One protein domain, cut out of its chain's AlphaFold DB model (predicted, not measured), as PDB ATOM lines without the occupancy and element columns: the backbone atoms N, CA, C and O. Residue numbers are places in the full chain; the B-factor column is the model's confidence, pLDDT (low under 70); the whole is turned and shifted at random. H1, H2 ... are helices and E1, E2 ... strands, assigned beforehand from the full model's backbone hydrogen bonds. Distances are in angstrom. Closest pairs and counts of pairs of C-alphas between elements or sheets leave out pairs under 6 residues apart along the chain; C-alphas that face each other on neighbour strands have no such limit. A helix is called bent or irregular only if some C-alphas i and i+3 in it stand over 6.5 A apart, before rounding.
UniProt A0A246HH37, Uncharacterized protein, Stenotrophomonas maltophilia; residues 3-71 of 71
ATOM      1  N   ILE A   3      43.883  30.288 -28.648       79.94
ATOM      2  CA  ILE A   3      42.900  30.527 -29.706       79.94
ATOM      3  C   ILE A   3      43.627  30.355 -31.043       79.94
ATOM      4  O   ILE A   3      44.686  30.948 -31.243       79.94
ATOM      5  N   VAL A   4      43.073  29.544 -31.939       85.19
ATOM      6  CA  VAL A   4      43.577  29.329 -33.303       85.19
ATOM      7  C   VAL A   4      42.480  29.635 -34.313       85.19
ATOM      8  O   VAL A   4      41.296  29.466 -34.016       85.19
ATOM      9  N   LEU A   5      42.879  30.082 -35.498       87.00
ATOM     10  CA  LEU A   5      41.977  30.261 -36.632       87.00
ATOM     11  C   LEU A   5      41.904  28.964 -37.447       87.00
ATOM     12  O   LEU A   5      42.946  28.405 -37.788       87.00
ATOM     13  N   TYR A   6      40.697  28.514 -37.775       88.31
ATOM     14  CA  TYR A   6      40.452  27.404 -38.689       88.31
ATOM     15  C   TYR A   6      40.343  27.923 -40.122       88.31
ATOM     16  O   TYR A   6      39.585  28.850 -40.411       88.31
ATOM     17  N   VAL A   7      41.133  27.338 -41.019       88.56
ATOM     18  CA  VAL A   7      41.217  27.750 -42.421       88.56
ATOM     19  C   VAL A   7      41.028  26.540 -43.333       88.56
ATOM     20  O   VAL A   7      41.791  25.581 -43.334       88.56
ATOM     21  N   GLY A   8      40.003  26.594 -44.154       86.31
ATOM     22  CA  GLY A   8      39.544  25.543 -45.047       86.31
ATOM     23  C   GLY A   8      38.349  24.764 -44.502       86.31
ATOM     24  O   GLY A   8      38.216  24.542 -43.299       86.31
ATOM     25  N   GLY A   9      37.521  24.277 -45.424       84.38
ATOM     26  CA  GLY A   9      36.453  23.323 -45.141       84.38
ATOM     27  C   GLY A   9      35.179  23.981 -44.635       84.38
ATOM     28  O   GLY A   9      34.983  25.186 -44.737       84.38
ATOM     29  N   SER A  10      34.295  23.175 -44.073       78.75
ATOM     30  CA  SER A  10      32.990  23.622 -43.581       78.75
ATOM     31  C   SER A  10      33.068  24.642 -42.434       78.75
ATOM     32  O   SER A  10      32.115  25.386 -42.224       78.75
ATOM     33  N   LYS A  11      34.200  24.703 -41.715       69.94
ATOM     34  CA  LYS A  11      34.462  25.628 -40.590       69.94
ATOM     35  C   LYS A  11      35.391  26.791 -40.959       69.94
ATOM     36  O   LYS A  11      36.133  27.312 -40.125       69.94
ATOM     37  N   ASP A  12      35.413  27.137 -42.240       74.50
ATOM     38  CA  ASP A  12      36.223  28.210 -42.807       74.50
ATOM     39  C   ASP A  12      36.018  29.548 -42.067       74.50
ATOM     40  O   ASP A  12      34.948  30.148 -42.140       74.50
ATOM     41  N   GLY A  13      37.062  30.056 -41.397       66.75
ATOM     42  CA  GLY A  13      37.029  31.369 -40.745       66.75
ATOM     43  C   GLY A  13      36.577  31.364 -39.283       66.75
ATOM     44  O   GLY A  13      36.357  32.438 -38.724       66.75
ATOM     45  N   ASP A  14      36.485  30.201 -38.640       77.19
ATOM     46  CA  ASP A  14      36.145  30.116 -37.222       77.19
ATOM     47  C   ASP A  14      37.379  30.206 -36.323       77.19
ATOM     48  O   ASP A  14      38.416  29.589 -36.570       77.19
ATOM     49  N   LYS A  15      37.267  30.940 -35.213       81.81
ATOM     50  CA  LYS A  15      38.247  30.874 -34.121       81.81
ATOM     51  C   LYS A  15      37.814  29.799 -33.136       81.81
ATOM     52  O   LYS A  15      36.669  29.784 -32.695       81.81
ATOM     53  N   GLY A  16      38.739  28.942 -32.725       79.50
ATOM     54  CA  GLY A  16      38.468  27.936 -31.702       79.50
ATOM     55  C   GLY A  16      39.628  27.746 -30.742       79.50
ATOM     56  O   GLY A  16      40.727  28.263 -30.938       79.50
ATOM     57  N   LEU A  17      39.364  27.015 -29.663       81.62
ATOM     58  CA  LEU A  17      40.371  26.681 -28.666       81.62
ATOM     59  C   LEU A  17      41.049  25.371 -29.050       81.62
ATOM     60  O   LEU A  17      40.396  24.335 -29.135       81.62
ATOM     61  N   VAL A  18      42.372  25.408 -29.203       79.38
ATOM     62  CA  VAL A  18      43.188  24.204 -29.394       79.38
ATOM     63  C   VAL A  18      44.245  24.131 -28.290       79.38
ATOM     64  O   VAL A  18      44.958  25.115 -28.044       79.38
ATOM     65  N   PRO A  19      44.366  22.989 -27.581       77.62
ATOM     66  CA  PRO A  19      45.425  22.795 -26.600       77.62
ATOM     67  C   PRO A  19      46.818  23.035 -27.204       77.62
ATOM     68  O   PRO A  19      47.067  22.806 -28.390       77.62
ATOM     69  N   HIS A  20      47.750  23.523 -26.390       71.81
ATOM     70  CA  HIS A  20      49.147  23.600 -26.823       71.81
ATOM     71  C   HIS A  20      49.700  22.185 -27.040       71.81
ATOM     72  O   HIS A  20      49.384  21.280 -26.273       71.81
ATOM     73  N   GLY A  21      50.497  22.002 -28.098       76.38
ATOM     74  CA  GLY A  21      51.051  20.701 -28.490       76.38
ATOM     75  C   GLY A  21      50.161  19.869 -29.421       76.38
ATOM     76  O   GLY A  21      50.611  18.846 -29.923       76.38
ATOM     77  N   PHE A  22      48.927  20.307 -29.696       79.06
ATOM     78  CA  PHE A  22      48.085  19.698 -30.729       79.06
ATOM     79  C   PHE A  22      48.433  20.253 -32.111       79.06
ATOM     80  O   PHE A  22      48.201  21.432 -32.379       79.06
ATOM     81  N   SER A  23      48.943  19.380 -32.980       87.12
ATOM     82  CA  SER A  23      49.339  19.703 -34.356       87.12
ATOM     83  C   SER A  23      48.362  19.196 -35.419       87.12
ATOM     84  O   SER A  23      48.505  19.519 -36.596       87.12
ATOM     85  N   LYS A  24      47.371  18.384 -35.035       90.88
ATOM     86  CA  LYS A  24      46.385  17.803 -35.951       90.88
ATOM     87  C   LYS A  24      45.033  17.650 -35.259       90.88
ATOM     88  O   LYS A  24      44.968  17.327 -34.075       90.88
ATOM     89  N   SER A  25      43.957  17.900 -35.991       88.81
ATOM     90  CA  SER A  25      42.578  17.750 -35.535       88.81
ATOM     91  C   SER A  25      41.738  17.145 -36.654       88.81
ATOM     92  O   SER A  25      42.039  17.326 -37.830       88.81
ATOM     93  N   GLN A  26      40.699  16.410 -36.283       90.06
ATOM     94  CA  GLN A  26      39.728  15.854 -37.213       90.06
ATOM     95  C   GLN A  26      38.348  16.380 -36.838       90.06
ATOM     96  O   GLN A  26      38.000  16.421 -35.657       90.06
ATOM     97  N   ALA A  27      37.564  16.747 -37.844       86.75
ATOM     98  CA  ALA A  27      36.151  17.046 -37.708       86.75
ATOM     99  C   ALA A  27      35.371  16.193 -38.709       86.75
ATOM    100  O   ALA A  27      35.706  16.161 -39.889       86.75
ATOM    101  N   ASP A  28      34.339  15.497 -38.244       88.69
ATOM    102  CA  ASP A  28      33.359  14.893 -39.142       88.69
ATOM    103  C   ASP A  28      32.299  15.959 -39.446       88.69
ATOM    104  O   ASP A  28      31.713  16.545 -38.532       88.69
ATOM    105  N   THR A  29      32.126  16.277 -40.725       85.19
ATOM    106  CA  THR A  29      31.270  17.365 -41.207       85.19
ATOM    107  C   THR A  29      30.244  16.817 -42.189       85.19
ATOM    108  O   THR A  29      30.320  15.659 -42.607       85.19
ATOM    109  N   GLU A  30      29.260  17.633 -42.564       83.69
ATOM    110  CA  GLU A  30      28.226  17.229 -43.527       83.69
ATOM    111  C   GLU A  30      28.812  16.859 -44.899       83.69
ATOM    112  O   GLU A  30      28.243  16.044 -45.622       83.69
ATOM    113  N   LEU A  31      29.977  17.420 -45.238       83.50
ATOM    114  CA  LEU A  31      30.701  17.163 -46.485       83.50
ATOM    115  C   LEU A  31      31.690  15.992 -46.369       83.50
ATOM    116  O   LEU A  31      32.352  15.638 -47.345       83.50
ATOM    117  N   GLY A  32      31.782  15.380 -45.189       87.81
ATOM    118  CA  GLY A  32      32.673  14.273 -44.891       87.81
ATOM    119  C   GLY A  32      33.727  14.632 -43.852       87.81
ATOM    120  O   GLY A  32      33.617  15.588 -43.089       87.81
ATOM    121  N   ARG A  33      34.764  13.805 -43.780       90.81
ATOM    122  CA  ARG A  33      35.832  13.979 -42.799       90.81
ATOM    123  C   ARG A  33      36.800  15.068 -43.241       90.81
ATOM    124  O   ARG A  33      37.454  14.942 -44.273       90.81
ATOM    125  N   GLU A  34      36.970  16.063 -42.389       92.00
ATOM    126  CA  GLU A  34      37.951  17.127 -42.537       92.00
ATOM    127  C   GLU A  34      39.106  16.906 -41.565       92.00
ATOM    128  O   GLU A  34      38.922  16.659 -40.371       92.00
ATOM    129  N   ILE A  35      40.322  16.981 -42.094       92.38
ATOM    130  CA  ILE A  35      41.548  16.857 -41.318       92.38
ATOM    131  C   ILE A  35      42.244  18.205 -41.352       92.38
ATOM    132  O   ILE A  35      42.593  18.696 -42.420       92.38
ATOM    133  N   TYR A  36      42.474  18.773 -40.178       92.38
ATOM    134  CA  TYR A  36      43.160  20.039 -39.995       92.38
ATOM    135  C   TYR A  36      44.550  19.812 -39.414       92.38
ATOM    136  O   TYR A  36      44.697  19.075 -38.438       92.38
ATOM    137  N   THR A  37      45.558  20.478 -39.959       93.31
ATOM    138  CA  THR A  37      46.933  20.469 -39.461       93.31
ATOM    139  C   THR A  37      47.357  21.859 -39.014       93.31
ATOM    140  O   THR A  37      46.927  22.878 -39.555       93.31
ATOM    141  N   GLU A  38      48.188  21.900 -37.983       93.81
ATOM    142  CA  GLU A  38      48.773  23.128 -37.474       93.81
ATOM    143  C   GLU A  38      49.744  23.705 -38.497       93.81
ATOM    144  O   GLU A  38      50.615  23.006 -39.020       93.81
ATOM    145  N   ARG A  39      49.609  25.007 -38.744       92.25
ATOM    146  CA  ARG A  39      50.540  25.778 -39.561       92.25
ATOM    147  C   ARG A  39      50.864  27.092 -38.874       92.25
ATOM    148  O   ARG A  39      50.005  27.725 -38.254       92.25
ATOM    149  N   PHE A  40      52.116  27.505 -39.014       91.62
ATOM    150  CA  PHE A  40      52.575  28.823 -38.605       91.62
ATOM    151  C   PHE A  40      52.878  29.648 -39.844       91.62
ATOM    152  O   PHE A  40      53.565  29.172 -40.744       91.62
ATOM    153  N   MET A  41      52.401  30.885 -39.870       92.31
ATOM    154  CA  MET A  41      52.655  31.805 -40.977       92.31
ATOM    155  C   MET A  41      52.797  33.232 -40.483       92.31
ATOM    156  O   MET A  41      52.216  33.609 -39.468       92.31
ATOM    157  N   GLU A  42      53.570  34.019 -41.220       93.31
ATOM    158  CA  GLU A  42      53.701  35.455 -41.000       93.31
ATOM    159  C   GLU A  42      52.625  36.183 -41.806       93.31
ATOM    160  O   GLU A  42      52.584  36.089 -43.036       93.31
ATOM    161  N   LEU A  43      51.752  36.916 -41.118       91.38
ATOM    162  CA  LEU A  43      50.758  37.781 -41.745       91.38
ATOM    163  C   LEU A  43      51.183  39.243 -41.611       91.38
ATOM    164  O   LEU A  43      51.563  39.711 -40.533       91.38
ATOM    165  N   GLN A  44      51.094  39.990 -42.710       89.44
ATOM    166  CA  GLN A  44      51.467  41.400 -42.725       89.44
ATOM    167  C   GLN A  44      50.569  42.207 -41.773       89.44
ATOM    168  O   GLN A  44      49.347  42.153 -41.871       89.44
ATOM    169  N   GLY A  45      51.177  42.958 -40.850       88.31
ATOM    170  CA  GLY A  45      50.459  43.787 -39.871       88.31
ATOM    171  C   GLY A  45      49.942  43.045 -38.631       88.31
ATOM    172  O   GLY A  45      49.487  43.695 -37.698       88.31
ATOM    173  N   VAL A  46      50.057  41.714 -38.592       89.50
ATOM    174  CA  VAL A  46      49.601  40.862 -37.475       89.50
ATOM    175  C   VAL A  46      50.780  40.129 -36.828       89.50
ATOM    176  O   VAL A  46      50.801  39.933 -35.615       89.50
ATOM    177  N   GLY A  47      51.783  39.757 -37.631       90.88
ATOM    178  CA  GLY A  47      52.932  38.954 -37.220       90.88
ATOM    179  C   GLY A  47      52.677  37.453 -37.361       90.88
ATOM    180  O   GLY A  47      51.806  37.018 -38.123       90.88
ATOM    181  N   LYS A  48      53.451  36.655 -36.619       92.12
ATOM    182  CA  LYS A  48      53.360  35.197 -36.641       92.12
ATOM    183  C   LYS A  48      52.052  34.719 -36.028       92.12
ATOM    184  O   LYS A  48      51.824  34.878 -34.829       92.12
ATOM    185  N   VAL A  49      51.232  34.049 -36.826       90.00
ATOM    186  CA  VAL A  49      49.985  33.433 -36.372       90.00
ATOM    187  C   VAL A  49      50.069  31.917 -36.426       90.00
ATOM    188  O   VAL A  49      50.830  31.330 -37.198       90.00
ATOM    189  N   ARG A  50      49.251  31.289 -35.584       90.50
ATOM    190  CA  ARG A  50      49.028  29.848 -35.549       90.50
ATOM    191  C   ARG A  50      47.622  29.573 -36.063       90.50
ATOM    192  O   ARG A  50      46.652  30.092 -35.506       90.50
ATOM    193  N   VAL A  51      47.519  28.746 -37.094       92.12
ATOM    194  CA  VAL A  51      46.244  28.358 -37.702       92.12
ATOM    195  C   VAL A  51      46.121  26.841 -37.764       92.12
ATOM    196  O   VAL A  51      47.123  26.125 -37.782       92.12
ATOM    197  N   MET A  52      44.887  26.361 -37.808       93.62
ATOM    198  CA  MET A  52      44.547  24.982 -38.132       93.62
ATOM    199  C   MET A  52      43.985  24.977 -39.546       93.62
ATOM    200  O   MET A  52      42.898  25.499 -39.772       93.62
ATOM    201  N   ALA A  53      44.718  24.421 -40.502       94.19
ATOM    202  CA  ALA A  53      44.326  24.450 -41.904       94.19
ATOM    203  C   ALA A  53      44.009  23.059 -42.444       94.19
ATOM    204  O   ALA A  53      44.647  22.097 -42.021       94.19
ATOM    205  N   LEU A  54      43.063  22.936 -43.381       93.69
ATOM    206  CA  LEU A  54      42.806  21.654 -44.046       93.69
ATOM    207  C   LEU A  54      44.112  21.057 -44.580       93.69
ATOM    208  O   LEU A  54      44.881  21.733 -45.264       93.69
ATOM    209  N   GLU A  55      44.351  19.780 -44.292       94.06
ATOM    210  CA  GLU A  55      45.585  19.075 -44.651       94.06
ATOM    211  C   GLU A  55      45.854  19.136 -46.161       94.06
ATOM    212  O   GLU A  55      46.993  19.319 -46.577       94.06
ATOM    213  N   SER A  56      44.799  19.079 -46.976       91.88
ATOM    214  CA  SER A  56      44.861  19.149 -48.440       91.88
ATOM    215  C   SER A  56      45.019  20.565 -49.012       91.88
ATOM    216  O   SER A  56      45.218  20.721 -50.217       91.88
ATOM    217  N   MET A  57      44.899  21.610 -48.189       92.62
ATOM    218  CA  MET A  57      44.944  22.995 -48.657       92.62
ATOM    219  C   MET A  57      46.388  23.466 -48.850       92.62
ATOM    220  O   MET A  57      47.266  23.168 -48.040       92.62
ATOM    221  N   HIS A  58      46.629  24.233 -49.911       94.00
ATOM    222  CA  HIS A  58      47.944  24.793 -50.224       94.00
ATOM    223  C   HIS A  58      48.241  26.019 -49.355       94.00
ATOM    224  O   HIS A  58      47.349  26.836 -49.133       94.00
ATOM    225  N   ASP A  59      49.491  26.173 -48.913       92.19
ATOM    226  CA  ASP A  59      49.908  27.243 -47.991       92.19
ATOM    227  C   ASP A  59      49.562  28.653 -48.484       92.19
ATOM    228  O   ASP A  59      49.129  29.480 -47.688       92.19
ATOM    229  N   GLU A  60      49.672  28.920 -49.788       93.25
ATOM    230  CA  GLU A  60      49.314  30.219 -50.377       93.25
ATOM    231  C   GLU A  60      47.832  30.564 -50.170       93.25
ATOM    232  O   GLU A  60      47.493  31.689 -49.802       93.25
ATOM    233  N   ILE A  61      46.943  29.580 -50.341       92.06
ATOM    234  CA  ILE A  61      45.500  29.749 -50.131       92.06
ATOM    235  C   ILE A  61      45.214  29.959 -48.643       92.06
ATOM    236  O   ILE A  61      44.399  30.812 -48.281       92.06
ATOM    237  N   VAL A  62      45.895  29.206 -47.773       92.75
ATOM    238  CA  VAL A  62      45.751  29.358 -46.321       92.75
ATOM    239  C   VAL A  62      46.190  30.756 -45.888       92.75
ATOM    240  O   VAL A  62      45.479  31.403 -45.123       92.75
ATOM    241  N   HIS A  63      47.313  31.248 -46.416       92.94
ATOM    242  CA  HIS A  63      47.841  32.581 -46.130       92.94
ATOM    243  C   HIS A  63      46.860  33.678 -46.539       92.94
ATOM    244  O   HIS A  63      46.503  34.515 -45.711       92.94
ATOM    245  N   GLN A  64      46.346  33.624 -47.771       91.06
ATOM    246  CA  GLN A  64      45.363  34.589 -48.268       91.06
ATOM    247  C   GLN A  64      44.096  34.612 -47.408       91.06
ATOM    248  O   GLN A  64      43.627  35.683 -47.020       91.06
ATOM    249  N   ARG A  65      43.550  33.438 -47.067       90.50
ATOM    250  CA  ARG A  65      42.340  33.335 -46.236       90.50
ATOM    251  C   ARG A  65      42.576  33.815 -44.807       90.50
ATOM    252  O   ARG A  65      41.747  34.544 -44.266       90.50
ATOM    253  N   ALA A  66      43.711  33.456 -44.211       90.50
ATOM    254  CA  ALA A  66      44.078  33.930 -42.885       90.50
ATOM    255  C   ALA A  66      44.265  35.457 -42.880       90.50
ATOM    256  O   ALA A  66      43.731  36.131 -42.003       90.50
ATOM    257  N   ALA A  67      44.932  36.025 -43.889       90.00
ATOM    258  CA  ALA A  67      45.114  37.469 -44.021       90.00
ATOM    259  C   ALA A  67      43.779  38.228 -44.090       90.00
ATOM    260  O   ALA A  67      43.637  39.258 -43.437       90.00
ATOM    261  N   VAL A  68      42.790  37.707 -44.827       88.62
ATOM    262  CA  VAL A  68      41.440  38.298 -44.890       88.62
ATOM    263  C   VAL A  68      40.761  38.301 -43.522       88.62
ATOM    264  O   VAL A  68      40.064  39.253 -43.199       88.62
ATOM    265  N   HIS A  69      40.965  37.263 -42.714       85.00
ATOM    266  CA  HIS A  69      40.305  37.148 -41.416       85.00
ATOM    267  C   HIS A  69      40.947  38.008 -40.313       85.00
ATOM    268  O   HIS A  69      40.279  38.384 -39.352       85.00
ATOM    269  N   TYR A  70      42.249  38.284 -40.409       82.25
ATOM    270  CA  TYR A  70      42.960  39.103 -39.421       82.25
ATOM    271  C   TYR A  70      43.021  40.602 -39.768       82.25
ATOM    272  O   TYR A  70      43.449  41.382 -38.916       82.25
ATOM    273  N   ARG A  71      42.635  40.994 -40.987       76.50
ATOM    274  CA  ARG A  71      42.544  42.395 -41.421       76.50
ATOM    275  C   ARG A  71      41.239  43.040 -40.965       76.50
ATOM    276  O   ARG A  71      41.300  44.241 -40.622       76.50
TER     277      ARG A  71
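AT A GLANCE: This is residues 3 to 71 of the 71 residues of an uncharacterized protein of Stenotrophomonas maltophilia (UniProt A0A246HH37). A curled sheet of five strands wraps round one helix, H1, like part of a barrel, with the long bent hairpin E4 and E5 making much of its length. The printed part has 69 residues, with E1 E2 E3 E4 E5 H1 along it; the mixed sheet runs E2 E1 E5 E4 E3. The class is mixed, helices and strands; the whole is compact, radius of gyration of the C-alphas 11.3 A, spans 34 by 24 by 17 A.

HOW THE PARTS SIT: E1, residues 3 to 7, forms an antiparallel hairpin with E2, residues 15 to 18; N 4 and O 16, 2.9 A apart, are within hydrogen-bond range. E1 is parallel to E5, residues 47 to 54, with N 7 and O 52 at 2.8 A. E3, residues 24 to 29, E4, residues 32 to 43, and E5 form a meander, each strand the antiparallel neighbour of the one before, with N 27 and O 34 at 2.9 A and N 39 and O 51 at 2.9 A. H1, residues 59 to 70, is on the sheet; its closest C-alphas to E4 are Ala 67 and Leu 43, 6.1 A. In H1 every O i to N i+4 pair is within range.

IN THESE COORDINATES: E1 begins at C-alpha 3 (42.900, 30.527, -29.706). E4, 29.8 A long, bends by 68 degrees at residue 40. H1, 16.2 A long, ends at C-alpha 70 (42.960, 39.103, -39.421).

THE WHOLE: The farthest C-alphas, Glu 30 and Gly 45, are 34.8 A apart. The printed part has no cut; pLDDT is under 70 at residues 11 and 13.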